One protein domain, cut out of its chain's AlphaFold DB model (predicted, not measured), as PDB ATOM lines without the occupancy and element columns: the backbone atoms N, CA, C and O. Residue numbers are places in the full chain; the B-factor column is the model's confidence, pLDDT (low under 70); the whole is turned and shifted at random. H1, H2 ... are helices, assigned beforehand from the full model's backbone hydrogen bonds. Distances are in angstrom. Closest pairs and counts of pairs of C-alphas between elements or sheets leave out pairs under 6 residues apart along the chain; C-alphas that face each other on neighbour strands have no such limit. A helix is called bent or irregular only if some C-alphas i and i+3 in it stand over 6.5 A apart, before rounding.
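AT A GLANCE: This is residues 101 to 206 of the 421 residues of an uncharacterized protein of Zea mays (UniProt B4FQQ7). Two long helices, H1 and H4, cross as an X; H3 spans the opening between the end of H1 and the start of H4, and short H2 is set off beyond H1. The printed part has 106 residues with four named helices, H1 to H4 in order, and no named strand: all helix. It is loose, radius of gyration of the C-alphas 16.7 A, and elongated, 51 by 32 by 23 A.

HOW THE PARTS SIT: H1, residues 101 to 126, touches H4, residues 169 to 199, opposite ways at a steep tilt of 47 degrees; the closest C-alphas, of Ile 112 and Gly 187, are 3.9 A apart. H2, residues 133 to 140, is apart from H4. H3, residues 146 to 163, touches H4 with residues 155 to 162 alone, closest C-alphas Ser 155 and Ser 176, 6.3 A. Every O i to N i+4 pair is within hydrogen-bond range in H1, H2 and H3; in H4, 25 of 27.

IN THESE COORDINATES: H1 runs 37.4 A from C-alpha 101 at (1.006, 15.274, 36.879). H2 spans 10.6 A, H3 25.3 A. H4 runs 44.5 A to C-alpha 199 at (-2.316, 21.181, 46.238); it is only just irregular, C-alphas 170 and 173 being 6.9 A apart.

THE WHOLE: The farthest C-alphas, Ser 168 and Asp 203, are 51.4 A apart. The printed part has no cut and no long link. Residues 121, 123 to 155 and 157 to 169 have pLDDT under 70.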
ATOM      1  N   PRO A 101       1.469  14.943  38.233       91.44
ATOM      2  CA  PRO A 101       1.006  15.274  36.879       91.44
ATOM      3  C   PRO A 101      -0.515  15.187  36.690       91.44
ATOM      4  O   PRO A 101      -1.068  15.939  35.890       91.44
ATOM      5  N   PHE A 102      -1.208  14.317  37.435       91.25
ATOM      6  CA  PHE A 102      -2.669  14.209  37.374       91.25
ATOM      7  C   PHE A 102      -3.342  15.482  37.899       91.25
ATOM      8  O   PHE A 102      -4.266  15.987  37.265       91.25
ATOM      9  N   TYR A 103      -2.856  16.040  39.010       92.75
ATOM     10  CA  TYR A 103      -3.389  17.286  39.570       92.75
ATOM     11  C   TYR A 103      -3.138  18.480  38.647       92.75
ATOM     12  O   TYR A 103      -4.045  19.277  38.429       92.75
ATOM     13  N   TYR A 104      -1.951  18.565  38.039       93.06
ATOM     14  CA  TYR A 104      -1.674  19.583  37.025       93.06
ATOM     15  C   TYR A 104      -2.568  19.442  35.793       93.06
ATOM     16  O   TYR A 104      -3.232  20.406  35.428       93.06
ATOM     17  N   SER A 105      -2.648  18.255  35.190       92.31
ATOM     18  CA  SER A 105      -3.465  18.033  33.990       92.31
ATOM     19  C   SER A 105      -4.953  18.290  34.243       92.31
ATOM     20  O   SER A 105      -5.587  19.011  33.472       92.31
ATOM     21  N   SER A 106      -5.507  17.760  35.339       91.75
ATOM     22  CA  SER A 106      -6.919  17.960  35.686       91.75
ATOM     23  C   SER A 106      -7.231  19.415  36.037       91.75
ATOM     24  O   SER A 106      -8.223  19.947  35.550       91.75
ATOM     25  N   SER A 107      -6.380  20.101  36.806       92.75
ATOM     26  CA  SER A 107      -6.608  21.508  37.154       92.75
ATOM     27  C   SER A 107      -6.396  22.460  35.973       92.75
ATOM     28  O   SER A 107      -7.151  23.418  35.849       92.75
ATOM     29  N   MET A 108      -5.450  22.192  35.064       93.75
ATOM     30  CA  MET A 108      -5.328  22.937  33.802       93.75
ATOM     31  C   MET A 108      -6.577  22.757  32.933       93.75
ATOM     32  O   MET A 108      -7.121  23.746  32.449       93.75
ATOM     33  N   ALA A 109      -7.070  21.524  32.775       90.94
ATOM     34  CA  ALA A 109      -8.287  21.250  32.010       90.94
ATOM     35  C   ALA A 109      -9.521  21.933  32.626       90.94
ATOM     36  O   ALA A 109     -10.284  22.581  31.912       90.94
ATOM     37  N   LEU A 110      -9.682  21.860  33.954       90.06
ATOM     38  CA  LEU A 110     -10.742  22.564  34.685       90.06
ATOM     39  C   LEU A 110     -10.587  24.092  34.614       90.06
ATOM     40  O   LEU A 110     -11.591  24.789  34.523       90.06
ATOM     41  N   GLY A 111      -9.359  24.614  34.620       91.94
ATOM     42  CA  GLY A 111      -9.070  26.041  34.474       91.94
ATOM     43  C   GLY A 111      -9.432  26.572  33.087       91.94
ATOM     44  O   GLY A 111     -10.127  27.579  32.983       91.94
ATOM     45  N   ILE A 112      -9.047  25.862  32.021       89.00
ATOM     46  CA  ILE A 112      -9.467  26.169  30.642       89.00
ATOM     47  C   ILE A 112     -10.994  26.102  30.532       89.00
ATOM     48  O   ILE A 112     -11.611  27.051  30.054       89.00
ATOM     49  N   LEU A 113     -11.614  25.024  31.028       84.69
ATOM     50  CA  LEU A 113     -13.068  24.856  31.016       84.69
ATOM     51  C   LEU A 113     -13.782  25.995  31.758       84.69
ATOM     52  O   LEU A 113     -14.763  26.527  31.247       84.69
ATOM     53  N   ALA A 114     -13.281  26.408  32.924       86.19
ATOM     54  CA  ALA A 114     -13.848  27.508  33.696       86.19
ATOM     55  C   ALA A 114     -13.775  28.843  32.940       86.19
ATOM     56  O   ALA A 114     -14.781  29.545  32.873       86.19
ATOM     57  N   VAL A 115     -12.635  29.183  32.320       86.19
ATOM     58  CA  VAL A 115     -12.524  30.419  31.522       86.19
ATOM     59  C   VAL A 115     -13.444  30.361  30.297       86.19
ATOM     60  O   VAL A 115     -14.151  31.330  30.036       86.19
ATOM     61  N   VAL A 116     -13.522  29.225  29.595       81.12
ATOM     62  CA  VAL A 116     -14.451  29.038  28.463       81.12
ATOM     63  C   VAL A 116     -15.911  29.207  28.900       81.12
ATOM     64  O   VAL A 116     -16.661  29.934  28.250       81.12
ATOM     65  N   LEU A 117     -16.317  28.615  30.028       78.75
ATOM     66  CA  LEU A 117     -17.668  28.779  30.579       78.75
ATOM     67  C   LEU A 117     -17.958  30.230  30.996       78.75
ATOM     68  O   LEU A 117     -19.061  30.715  30.753       78.75
ATOM     69  N   ILE A 118     -16.981  30.941  31.571       81.94
ATOM     70  CA  ILE A 118     -17.107  32.369  31.912       81.94
ATOM     71  C   ILE A 118     -17.284  33.216  30.646       81.94
ATOM     72  O   ILE A 118     -18.169  34.068  30.615       81.94
ATOM     73  N   VAL A 119     -16.494  32.972  29.596       76.38
ATOM     74  CA  VAL A 119     -16.595  33.682  28.309       76.38
ATOM     75  C   VAL A 119     -17.959  33.446  27.659       76.38
ATOM     76  O   VAL A 119     -18.614  34.406  27.259       76.38
ATOM     77  N   ILE A 120     -18.438  32.197  27.625       71.88
ATOM     78  CA  ILE A 120     -19.777  31.878  27.110       71.88
ATOM     79  C   ILE A 120     -20.854  32.582  27.947       71.88
ATOM     80  O   ILE A 120     -21.735  33.229  27.385       71.88
ATOM     81  N   PHE A 121     -20.768  32.536  29.280       69.69
ATOM     82  CA  PHE A 121     -21.730  33.198  30.168       69.69
ATOM     83  C   PHE A 121     -21.743  34.729  30.006       69.69
ATOM     84  O   PHE A 121     -22.808  35.343  30.049       69.69
ATOM     85  N   GLN A 122     -20.586  35.356  29.774       73.75
ATOM     86  CA  GLN A 122     -20.501  36.788  29.472       73.75
ATOM     87  C   GLN A 122     -21.081  37.114  28.088       73.75
ATOM     88  O   GLN A 122     -21.862  38.057  27.978       73.75
ATOM     89  N   GLY A 123     -20.811  36.301  27.061       64.69
ATOM     90  CA  GLY A 123     -21.450  36.428  25.743       64.69
ATOM     91  C   GLY A 123     -22.977  36.305  25.810       64.69
ATOM     92  O   GLY A 123     -23.697  37.115  25.229       64.69
ATOM     93  N   MET A 124     -23.486  35.373  26.621       62.47
ATOM     94  CA  MET A 124     -24.920  35.224  26.911       62.47
ATOM     95  C   MET A 124     -25.527  36.405  27.686       62.47
ATOM     96  O   MET A 124     -26.744  36.567  27.672       62.47
ATOM     97  N   LYS A 125     -24.713  37.221  28.368       63.22
ATOM     98  CA  LYS A 125     -25.157  38.443  29.059       63.22
ATOM     99  C   LYS A 125     -25.146  39.675  28.143       63.22
ATOM    100  O   LYS A 125     -25.885  40.619  28.407       63.22
ATOM    101  N   LEU A 126     -24.318  39.668  27.097       52.31
ATOM    102  CA  LEU A 126     -24.202  40.754  26.116       52.31
ATOM    103  C   LEU A 126     -25.221  40.636  24.973       52.31
ATOM    104  O   LEU A 126     -25.651  41.656  24.440       52.31
ATOM    105  N   LEU A 127     -25.645  39.419  24.615       50.59
ATOM    106  CA  LEU A 127     -26.685  39.198  23.606       50.59
ATOM    107  C   LEU A 127     -28.084  39.088  24.246       50.59
ATOM    108  O   LEU A 127     -28.285  38.237  25.117       50.59
ATOM    109  N   PRO A 128     -29.093  39.858  23.790       42.97
ATOM    110  CA  PRO A 128     -30.465  39.766  24.286       42.97
ATOM    111  C   PRO A 128     -31.180  38.527  23.715       42.97
ATOM    112  O   PRO A 128     -32.066  38.632  22.869       42.97
ATOM    113  N   MET A 129     -30.805  37.328  24.176       46.59
ATOM    114  CA  MET A 129     -31.418  36.068  23.742       46.59
ATOM    115  C   MET A 129     -31.945  35.245  24.925       46.59
ATOM    116  O   MET A 129     -31.257  34.990  25.910       46.59
ATOM    117  N   GLY A 130     -33.223  34.869  24.840       49.66
ATOM    118  CA  GLY A 130     -34.026  34.478  25.997       49.66
ATOM    119  C   GLY A 130     -33.684  33.141  26.674       49.66
ATOM    120  O   GLY A 130     -32.948  32.295  26.168       49.66
ATOM    121  N   ARG A 131     -34.353  32.936  27.819       56.56
ATOM    122  CA  ARG A 131     -34.253  31.862  28.840       56.56
ATOM    123  C   ARG A 131     -34.089  30.400  28.355       56.56
ATOM    124  O   ARG A 131     -33.791  29.536  29.170       56.56
ATOM    125  N   LYS A 132     -34.273  30.099  27.066       57.06
ATOM    126  CA  LYS A 132     -34.161  28.746  26.484       57.06
ATOM    127  C   LYS A 132     -32.717  28.328  26.141       57.06
ATOM    128  O   LYS A 132     -32.455  27.132  26.053       57.06
ATOM    129  N   SER A 133     -31.784  29.278  26.000       57.66
ATOM    130  CA  SER A 133     -30.398  29.011  25.558       57.66
ATOM    131  C   SER A 133     -29.597  28.088  26.500       57.66
ATOM    132  O   SER A 133     -28.950  27.150  26.037       57.66
ATOM    133  N   LEU A 134     -29.706  28.272  27.825       53.75
ATOM    134  CA  LEU A 134     -28.945  27.495  28.824       53.75
ATOM    135  C   LEU A 134     -29.175  25.976  28.731       53.75
ATOM    136  O   LEU A 134     -28.222  25.202  28.792       53.75
ATOM    137  N   PHE A 135     -30.429  25.546  28.559       52.50
ATOM    138  CA  PHE A 135     -30.762  24.123  28.449       52.50
ATOM    139  C   PHE A 135     -30.270  23.520  27.131       52.50
ATOM    140  O   PHE A 135     -29.779  22.395  27.127       52.50
ATOM    141  N   TYR A 136     -30.335  24.274  26.029       54.31
ATOM    142  CA  TYR A 136     -29.778  23.828  24.752       54.31
ATOM    143  C   TYR A 136     -28.255  23.679  24.832       54.31
ATOM    144  O   TYR A 136     -27.740  22.636  24.446       54.31
ATOM    145  N   LEU A 137     -27.537  24.644  25.414       57.12
ATOM    146  CA  LEU A 137     -26.084  24.549  25.584       57.12
ATOM    147  C   LEU A 137     -25.677  23.341  26.454       57.12
ATOM    148  O   LEU A 137     -24.745  22.620  26.106       57.12
ATOM    149  N   ALA A 138     -26.398  23.080  27.550       53.03
ATOM    150  CA  ALA A 138     -26.130  21.942  28.434       53.03
ATOM    151  C   ALA A 138     -26.412  20.577  27.769       53.03
ATOM    152  O   ALA A 138     -25.644  19.631  27.946       53.03
ATOM    153  N   ILE A 139     -27.485  20.475  26.976       52.59
ATOM    154  CA  ILE A 139     -27.862  19.238  26.273       52.59
ATOM    155  C   ILE A 139     -26.920  18.977  25.083       52.59
ATOM    156  O   ILE A 139     -26.385  17.876  24.957       52.59
ATOM    157  N   TYR A 140     -26.633  19.989  24.257       50.50
ATOM    158  CA  TYR A 140     -25.695  19.866  23.130       50.50
ATOM    159  C   TYR A 140     -24.234  19.692  23.584       50.50
ATOM    160  O   TYR A 140     -23.446  19.063  22.879       50.50
ATOM    161  N   GLY A 141     -23.879  20.155  24.788       55.06
ATOM    162  CA  GLY A 141     -22.570  19.914  25.404       55.06
ATOM    163  C   GLY A 141     -22.237  18.435  25.651       55.06
ATOM    164  O   GLY A 141     -21.071  18.110  25.858       55.06
ATOM    165  N   SER A 142     -23.228  17.535  25.597       57.28
ATOM    166  CA  SER A 142     -23.040  16.099  25.861       57.28
ATOM    167  C   SER A 142     -22.772  15.244  24.613       57.28
ATOM    168  O   SER A 142     -22.395  14.083  24.756       57.28
ATOM    169  N   VAL A 143     -22.961  15.768  23.390       51.97
ATOM    170  CA  VAL A 143     -22.974  14.948  22.156       51.97
ATOM    171  C   VAL A 143     -22.049  15.513  21.072       51.97
ATOM    172  O   VAL A 143     -22.497  16.165  20.136       51.97
ATOM    173  N   LEU A 144     -20.748  15.223  21.201       46.88
ATOM    174  CA  LEU A 144     -19.730  15.061  20.134       46.88
ATOM    175  C   LEU A 144     -19.571  16.129  19.013       46.88
ATOM    176  O   LEU A 144     -18.725  15.948  18.143       46.88
ATOM    177  N   GLY A 145     -20.280  17.262  19.044       49.72
ATOM    178  CA  GLY A 145     -20.174  18.368  18.069       49.72
ATOM    179  C   GLY A 145     -19.577  19.669  18.627       49.72
ATOM    180  O   GLY A 145     -19.567  20.695  17.948       49.72
ATOM    181  N   VAL A 146     -19.098  19.646  19.876       59.69
ATOM    182  CA  VAL A 146     -18.826  20.853  20.678       59.69
ATOM    183  C   VAL A 146     -17.733  21.746  20.084       59.69
ATOM    184  O   VAL A 146     -17.894  22.961  20.079       59.69
ATOM    185  N   GLY A 147     -16.645  21.176  19.551       51.44
ATOM    186  CA  GLY A 147     -15.488  21.952  19.083       51.44
ATOM    187  C   GLY A 147     -15.827  22.946  17.969       51.44
ATOM    188  O   GLY A 147     -15.561  24.136  18.103       51.44
ATOM    189  N   SER A 148     -16.472  22.481  16.893       56.53
ATOM    190  CA  SER A 148     -16.782  23.340  15.741       56.53
ATOM    191  C   SER A 148     -17.837  24.399  16.069       56.53
ATOM    192  O   SER A 148     -17.708  25.542  15.636       56.53
ATOM    193  N   TYR A 149     -18.868  24.045  16.848       57.16
ATOM    194  CA  TYR A 149     -19.926  24.991  17.209       57.16
ATOM    195  C   TYR A 149     -19.450  26.023  18.237       57.16
ATOM    196  O   TYR A 149     -19.761  27.202  18.100       57.16
ATOM    197  N   ALA A 150     -18.643  25.622  19.228       59.41
ATOM    198  CA  ALA A 150     -18.071  26.552  20.199       59.41
ATOM    199  C   ALA A 150     -17.073  27.521  19.548       59.41
ATOM    200  O   ALA A 150     -17.109  28.704  19.865       59.41
ATOM    201  N   VAL A 151     -16.233  27.056  18.610       61.84
ATOM    202  CA  VAL A 151     -15.324  27.933  17.849       61.84
ATOM    203  C   VAL A 151     -16.106  28.894  16.953       61.84
ATOM    204  O   VAL A 151     -15.799  30.082  16.953       61.84
ATOM    205  N   HIS A 152     -17.152  28.433  16.257       66.62
ATOM    206  CA  HIS A 152     -18.008  29.322  15.467       66.62
ATOM    207  C   HIS A 152     -18.713  30.359  16.353       66.62
ATOM    208  O   HIS A 152     -18.651  31.548  16.066       66.62
ATOM    209  N   TYR A 153     -19.348  29.934  17.448       66.56
ATOM    210  CA  TYR A 153     -20.051  30.821  18.381       66.56
ATOM    211  C   TYR A 153     -19.109  31.841  19.034       66.56
ATOM    212  O   TYR A 153     -19.437  33.024  19.116       66.56
ATOM    213  N   PHE A 154     -17.913  31.403  19.439       67.75
ATOM    214  CA  PHE A 154     -16.857  32.282  19.925       67.75
ATOM    215  C   PHE A 154     -16.421  33.272  18.840       67.75
ATOM    216  O   PHE A 154     -16.382  34.465  19.110       67.75
ATOM    217  N   SER A 155     -16.187  32.818  17.606       67.19
ATOM    218  CA  SER A 155     -15.838  33.707  16.496       67.19
ATOM    219  C   SER A 155     -16.931  34.740  16.222       67.19
ATOM    220  O   SER A 155     -16.604  35.903  16.035       67.19
ATOM    221  N   THR A 156     -18.217  34.366  16.257       70.00
ATOM    222  CA  THR A 156     -19.331  35.315  16.096       70.00
ATOM    223  C   THR A 156     -19.368  36.344  17.230       70.00
ATOM    224  O   THR A 156     -19.470  37.536  16.958       70.00
ATOM    225  N   LEU A 157     -19.227  35.915  18.493       65.81
ATOM    226  CA  LEU A 157     -19.158  36.825  19.646       65.81
ATOM    227  C   LEU A 157     -17.975  37.797  19.547       65.81
ATOM    228  O   LEU A 157     -18.123  38.983  19.829       65.81
ATOM    229  N   VAL A 158     -16.807  37.293  19.149       67.56
ATOM    230  CA  VAL A 158     -15.584  38.082  18.987       67.56
ATOM    231  C   VAL A 158     -15.741  39.072  17.837       67.56
ATOM    232  O   VAL A 158     -15.486  40.251  18.052       67.56
ATOM    233  N   SER A 159     -16.244  38.649  16.673       66.38
ATOM    234  CA  SER A 159     -16.557  39.551  15.558       66.38
ATOM    235  C   SER A 159     -17.504  40.672  15.983       66.38
ATOM    236  O   SER A 159     -17.153  41.830  15.799       66.38
ATOM    237  N   SER A 160     -18.627  40.373  16.649       66.44
ATOM    238  CA  SER A 160     -19.551  41.419  17.117       66.44
ATOM    239  C   SER A 160     -18.920  42.371  18.139       66.44
ATOM    240  O   SER A 160     -19.260  43.550  18.168       66.44
ATOM    241  N   ILE A 161     -18.002  41.908  18.993       67.06
ATOM    242  CA  ILE A 161     -17.293  42.791  19.933       67.06
ATOM    243  C   ILE A 161     -16.260  43.658  19.193       67.06
ATOM    244  O   ILE A 161     -16.182  44.852  19.465       67.06
ATOM    245  N   LEU A 162     -15.494  43.100  18.252       66.06
ATOM    246  CA  LEU A 162     -14.482  43.840  17.485       66.06
ATOM    247  C   LEU A 162     -15.093  44.833  16.486       66.06
ATOM    248  O   LEU A 162     -14.516  45.897  16.272       66.06
ATOM    249  N   GLU A 163     -16.267  44.526  15.939       67.00
ATOM    250  CA  GLU A 163     -17.079  45.432  15.120       67.00
ATOM    251  C   GLU A 163     -17.499  46.669  15.933       67.00
ATOM    252  O   GLU A 163     -17.314  47.800  15.485       67.00
ATOM    253  N   ASN A 164     -17.917  46.482  17.194       68.12
ATOM    254  CA  ASN A 164     -18.161  47.585  18.136       68.12
ATOM    255  C   ASN A 164     -16.889  48.390  18.498       68.12
ATOM    256  O   ASN A 164     -17.005  49.500  19.019       68.12
ATOM    257  N   PHE A 165     -15.687  47.869  18.223       68.81
ATOM    258  CA  PHE A 165     -14.410  48.585  18.358       68.81
ATOM    259  C   PHE A 165     -13.875  49.157  17.028       68.81
ATOM    260  O   PHE A 165     -12.820  49.790  17.031       68.81
ATOM    261  N   GLY A 166     -14.580  48.976  15.904       64.06
ATOM    262  CA  GLY A 166     -14.224  49.567  14.607       64.06
ATOM    263  C   GLY A 166     -12.976  48.983  13.933       64.06
ATOM    264  O   GLY A 166     -12.343  49.670  13.131       64.06
ATOM    265  N   LEU A 167     -12.588  47.744  14.257       66.25
ATOM    266  CA  LEU A 167     -11.491  47.051  13.567       66.25
ATOM    267  C   LEU A 167     -11.938  46.533  12.190       66.25
ATOM    268  O   LEU A 167     -13.097  46.190  11.999       66.25
ATOM    269  N   SER A 168     -11.019  46.469  11.223       68.69
ATOM    270  CA  SER A 168     -11.323  46.005   9.862       68.69
ATOM    271  C   SER A 168     -11.529  44.487   9.780       68.69
ATOM    272  O   SER A 168     -10.880  43.717  10.494       68.69
ATOM    273  N   GLU A 169     -12.386  44.053   8.850       69.56
ATOM    274  CA  GLU A 169     -12.775  42.641   8.678       69.56
ATOM    275  C   GLU A 169     -11.581  41.698   8.451       69.56
ATOM    276  O   GLU A 169     -11.558  40.574   8.956       69.56
ATOM    277  N   GLU A 170     -10.542  42.180   7.765       71.12
ATOM    278  CA  GLU A 170      -9.311  41.435   7.479       71.12
ATOM    279  C   GLU A 170      -8.526  41.047   8.748       71.12
ATOM    280  O   GLU A 170      -7.810  40.042   8.757       71.12
ATOM    281  N   LEU A 171      -8.678  41.801   9.846       72.88
ATOM    282  CA  LEU A 171      -7.970  41.554  11.105       72.88
ATOM    283  C   LEU A 171      -8.743  40.624  12.064       72.88
ATOM    284  O   LEU A 171      -8.168  40.127  13.036       72.88
ATOM    285  N   TYR A 172     -10.022  40.331  11.800       73.38
ATOM    286  CA  TYR A 172     -10.852  39.525  12.705       73.38
ATOM    287  C   TYR A 172     -10.351  38.087  12.866       73.38
ATOM    288  O   TYR A 172     -10.253  37.599  13.991       73.38
ATOM    289  N   ASN A 173     -10.002  37.407  11.770       73.12
ATOM    290  CA  ASN A 173      -9.546  36.016  11.820       73.12
ATOM    291  C   ASN A 173      -8.250  35.838  12.651       73.12
ATOM    292  O   ASN A 173      -8.269  35.051  13.602       73.12
ATOM    293  N   PRO A 174      -7.147  36.585  12.404       81.38
ATOM    294  CA  PRO A 174      -5.954  36.462  13.240       81.38
ATOM    295  C   PRO A 174      -6.214  36.863  14.700       81.38
ATOM    296  O   PRO A 174      -5.787  36.142  15.601       81.38
ATOM    297  N   VAL A 175      -6.947  37.954  14.972       80.44
ATOM    298  CA  VAL A 175      -7.197  38.396  16.360       80.44
ATOM    299  C   VAL A 175      -8.091  37.413  17.122       80.44
ATOM    300  O   VAL A 175      -7.827  37.150  18.294       80.44
ATOM    301  N   SER A 176      -9.079  36.797  16.468       74.31
ATOM    302  CA  SER A 176      -9.908  35.734  17.053       74.31
ATOM    303  C   SER A 176      -9.068  34.522  17.474       74.31
ATOM    304  O   SER A 176      -9.197  34.036  18.601       74.31
ATOM    305  N   ILE A 177      -8.121  34.093  16.628       81.12
ATOM    306  CA  ILE A 177      -7.180  33.008  16.949       81.12
ATOM    307  C   ILE A 177      -6.276  33.396  18.132       81.12
ATOM    308  O   ILE A 177      -6.142  32.614  19.076       81.12
ATOM    309  N   PHE A 178      -5.697  34.602  18.134       82.38
ATOM    310  CA  PHE A 178      -4.870  35.075  19.252       82.38
ATOM    311  C   PHE A 178      -5.655  35.163  20.567       82.38
ATOM    312  O   PHE A 178      -5.135  34.773  21.613       82.38
ATOM    313  N   LEU A 179      -6.911  35.614  20.529       83.31
ATOM    314  CA  LEU A 179      -7.775  35.704  21.704       83.31
ATOM    315  C   LEU A 179      -8.156  34.316  22.244       83.31
ATOM    316  O   LEU A 179      -8.122  34.102  23.457       83.31
ATOM    317  N   LEU A 180      -8.448  33.352  21.364       81.81
ATOM    318  CA  LEU A 180      -8.699  31.955  21.740       81.81
ATOM    319  C   LEU A 180      -7.468  31.347  22.430       81.81
ATOM    320  O   LEU A 180      -7.583  30.761  23.510       81.81
ATOM    321  N   VAL A 181      -6.275  31.542  21.859       88.62
ATOM    322  CA  VAL A 181      -5.010  31.097  22.467       88.62
ATOM    323  C   VAL A 181      -4.778  31.781  23.820       88.62
ATOM    324  O   VAL A 181      -4.437  31.101  24.787       88.62
ATOM    325  N   ALA A 182      -5.025  33.089  23.937       88.00
ATOM    326  CA  ALA A 182      -4.901  33.820  25.199       88.00
ATOM    327  C   ALA A 182      -5.858  33.291  26.285       88.00
ATOM    328  O   ALA A 182      -5.454  33.149  27.441       88.00
ATOM    329  N   ILE A 183      -7.094  32.928  25.924       87.31
ATOM    330  CA  ILE A 183      -8.070  32.285  26.820       87.31
ATOM    331  C   ILE A 183      -7.555  30.931  27.322       87.31
ATOM    332  O   ILE A 183      -7.565  30.679  28.531       87.31
ATOM    333  N   VAL A 184      -7.054  30.078  26.422       90.50
ATOM    334  CA  VAL A 184      -6.502  28.760  26.778       90.50
ATOM    335  C   VAL A 184      -5.274  28.901  27.681       90.50
ATOM    336  O   VAL A 184      -5.195  28.232  28.711       90.50
ATOM    337  N   LEU A 185      -4.347  29.806  27.353       93.31
ATOM    338  CA  LEU A 185      -3.158  30.078  28.169       93.31
ATOM    339  C   LEU A 185      -3.520  30.647  29.548       93.31
ATOM    340  O   LEU A 185      -2.930  30.234  30.547       93.31
ATOM    341  N   THR A 186      -4.518  31.530  29.629       92.56
ATOM    342  CA  THR A 186      -5.001  32.093  30.901       92.56
ATOM    343  C   THR A 186      -5.619  31.008  31.784       92.56
ATOM    344  O   THR A 186      -5.275  30.902  32.960       92.56
ATOM    345  N   GLY A 187      -6.474  30.146  31.220       92.75
ATOM    346  CA  GLY A 187      -7.080  29.028  31.948       92.75
ATOM    347  C   GLY A 187      -6.059  27.982  32.409       92.75
ATOM    348  O   GLY A 187      -6.091  27.551  33.563       92.75
ATOM    349  N   ALA A 188      -5.104  27.622  31.546       94.31
ATOM    350  CA  ALA A 188      -4.020  26.700  31.886       94.31
ATOM    351  C   ALA A 188      -3.087  27.282  32.963       94.31
ATOM    352  O   ALA A 188      -2.738  26.589  33.921       94.31
ATOM    353  N   GLY A 189      -2.726  28.564  32.842       93.88
ATOM    354  CA  GLY A 189      -1.907  29.289  33.813       93.88
ATOM    355  C   GLY A 189      -2.581  29.404  35.181       93.88
ATOM    356  O   GLY A 189      -1.938  29.151  36.201       93.88
ATOM    357  N   PHE A 190      -3.886  29.693  35.211       92.56
ATOM    358  CA  PHE A 190      -4.678  29.705  36.442       92.56
ATOM    359  C   PHE A 190      -4.720  28.323  37.111       92.56
ATOM    360  O   PHE A 190      -4.435  28.218  38.304       92.56
ATOM    361  N   GLY A 191      -4.987  27.255  36.348       92.94
ATOM    362  CA  GLY A 191      -4.960  25.879  36.858       92.94
ATOM    363  C   GLY A 191      -3.589  25.482  37.418       92.94
ATOM    364  O   GLY A 191      -3.479  25.006  38.548       92.94
ATOM    365  N   TYR A 192      -2.510  25.765  36.682       93.31
ATOM    366  CA  TYR A 192      -1.138  25.535  37.146       93.31
ATOM    367  C   TYR A 192      -0.822  26.281  38.454       93.31
ATOM    368  O   TYR A 192      -0.257  25.702  39.389       93.31
ATOM    369  N   TRP A 193      -1.215  27.556  38.543       93.44
ATOM    370  CA  TRP A 193      -1.039  28.378  39.739       93.44
ATOM    371  C   TRP A 193      -1.831  27.833  40.936       93.44
ATOM    372  O   TRP A 193      -1.273  27.726  42.031       93.44
ATOM    373  N   MET A 194      -3.085  27.411  40.727       90.88
ATOM    374  CA  MET A 194      -3.926  26.795  41.760       90.88
ATOM    375  C   MET A 194      -3.264  25.551  42.362       90.88
ATOM    376  O   MET A 194      -3.155  25.444  43.585       90.88
ATOM    377  N   VAL A 195      -2.761  24.640  41.522       91.69
ATOM    378  CA  VAL A 195      -2.090  23.410  41.979       91.69
ATOM    379  C   VAL A 195      -0.850  23.754  42.803       91.69
ATOM    380  O   VAL A 195      -0.689  23.251  43.916       91.69
ATOM    381  N   ARG A 196      -0.010  24.678  42.309       88.00
ATOM    382  CA  ARG A 196       1.194  25.146  43.016       88.00
ATOM    383  C   ARG A 196       0.878  25.787  44.370       88.00
ATOM    384  O   ARG A 196       1.686  25.677  45.285       88.00
ATOM    385  N   ARG A 197      -0.251  26.492  44.489       89.31
ATOM    386  CA  ARG A 197      -0.602  27.263  45.690       89.31
ATOM    387  C   ARG A 197      -1.344  26.453  46.753       89.31
ATOM    388  O   ARG A 197      -1.147  26.732  47.931       89.31
ATOM    389  N   PHE A 198      -2.187  25.503  46.347       86.69
ATOM    390  CA  PHE A 198      -3.131  24.831  47.248       86.69
ATOM    391  C   PHE A 198      -2.972  23.308  47.330       86.69
ATOM    392  O   PHE A 198      -3.464  22.724  48.288       86.69
ATOM    393  N   ILE A 199      -2.335  22.655  46.350       86.31
ATOM    394  CA  ILE A 199      -2.316  21.181  46.238       86.31
ATOM    395  C   ILE A 199      -0.936  20.589  46.561       86.31
ATOM    396  O   ILE A 199      -0.835  19.437  46.980       86.31
ATOM    397  N   LEU A 200       0.130  21.367  46.377       88.69
ATOM    398  CA  LEU A 200       1.510  20.957  46.628       88.69
ATOM    399  C   LEU A 200       1.997  21.387  48.019       88.69
ATOM    400  O   LEU A 200       1.823  22.534  48.427       88.69
ATOM    401  N   SER A 201       2.674  20.466  48.707       87.62
ATOM    402  CA  SER A 201       3.509  20.760  49.875       87.62
ATOM    403  C   SER A 201       4.772  21.529  49.461       87.62
ATOM    404  O   SER A 201       5.145  21.584  48.284       87.62
ATOM    405  N   LYS A 202       5.491  22.063  50.455       84.12
ATOM    406  CA  LYS A 202       6.805  22.716  50.296       84.12
ATOM    407  C   LYS A 202       7.831  21.822  49.584       84.12
ATOM    408  O   LYS A 202       8.701  22.336  48.891       84.12
ATOM    409  N   ASP A 203       7.685  20.505  49.713       83.06
ATOM    410  CA  ASP A 203       8.598  19.486  49.177       83.06
ATOM    411  C   ASP A 203       8.336  19.135  47.698       83.06
ATOM    412  O   ASP A 203       8.976  18.244  47.142       83.06
ATOM    413  N   GLY A 204       7.357  19.780  47.048       81.50
ATOM    414  CA  GLY A 204       6.981  19.495  45.657       81.50
ATOM    415  C   GLY A 204       6.178  18.198  45.458       81.50
ATOM    416  O   GLY A 204       5.873  17.833  44.323       81.50
ATOM    417  N   SER A 205       5.800  17.509  46.538       86.38
ATOM    418  CA  SER A 205       4.806  16.431  46.525       86.38
ATOM    419  C   SER A 205       3.395  16.965  46.781       86.38
ATOM    420  O   SER A 205       3.228  18.024  47.383       86.38
ATOM    421  N   VAL A 206       2.368  16.208  46.382       90.06
ATOM    422  CA  VAL A 206       0.975  16.476  46.788       90.06
ATOM    423  C   VAL A 206       0.889  16.526  48.319       90.06
ATOM    424  O   VAL A 206       1.532  15.714  48.992       90.06
TER     425      VAL A 206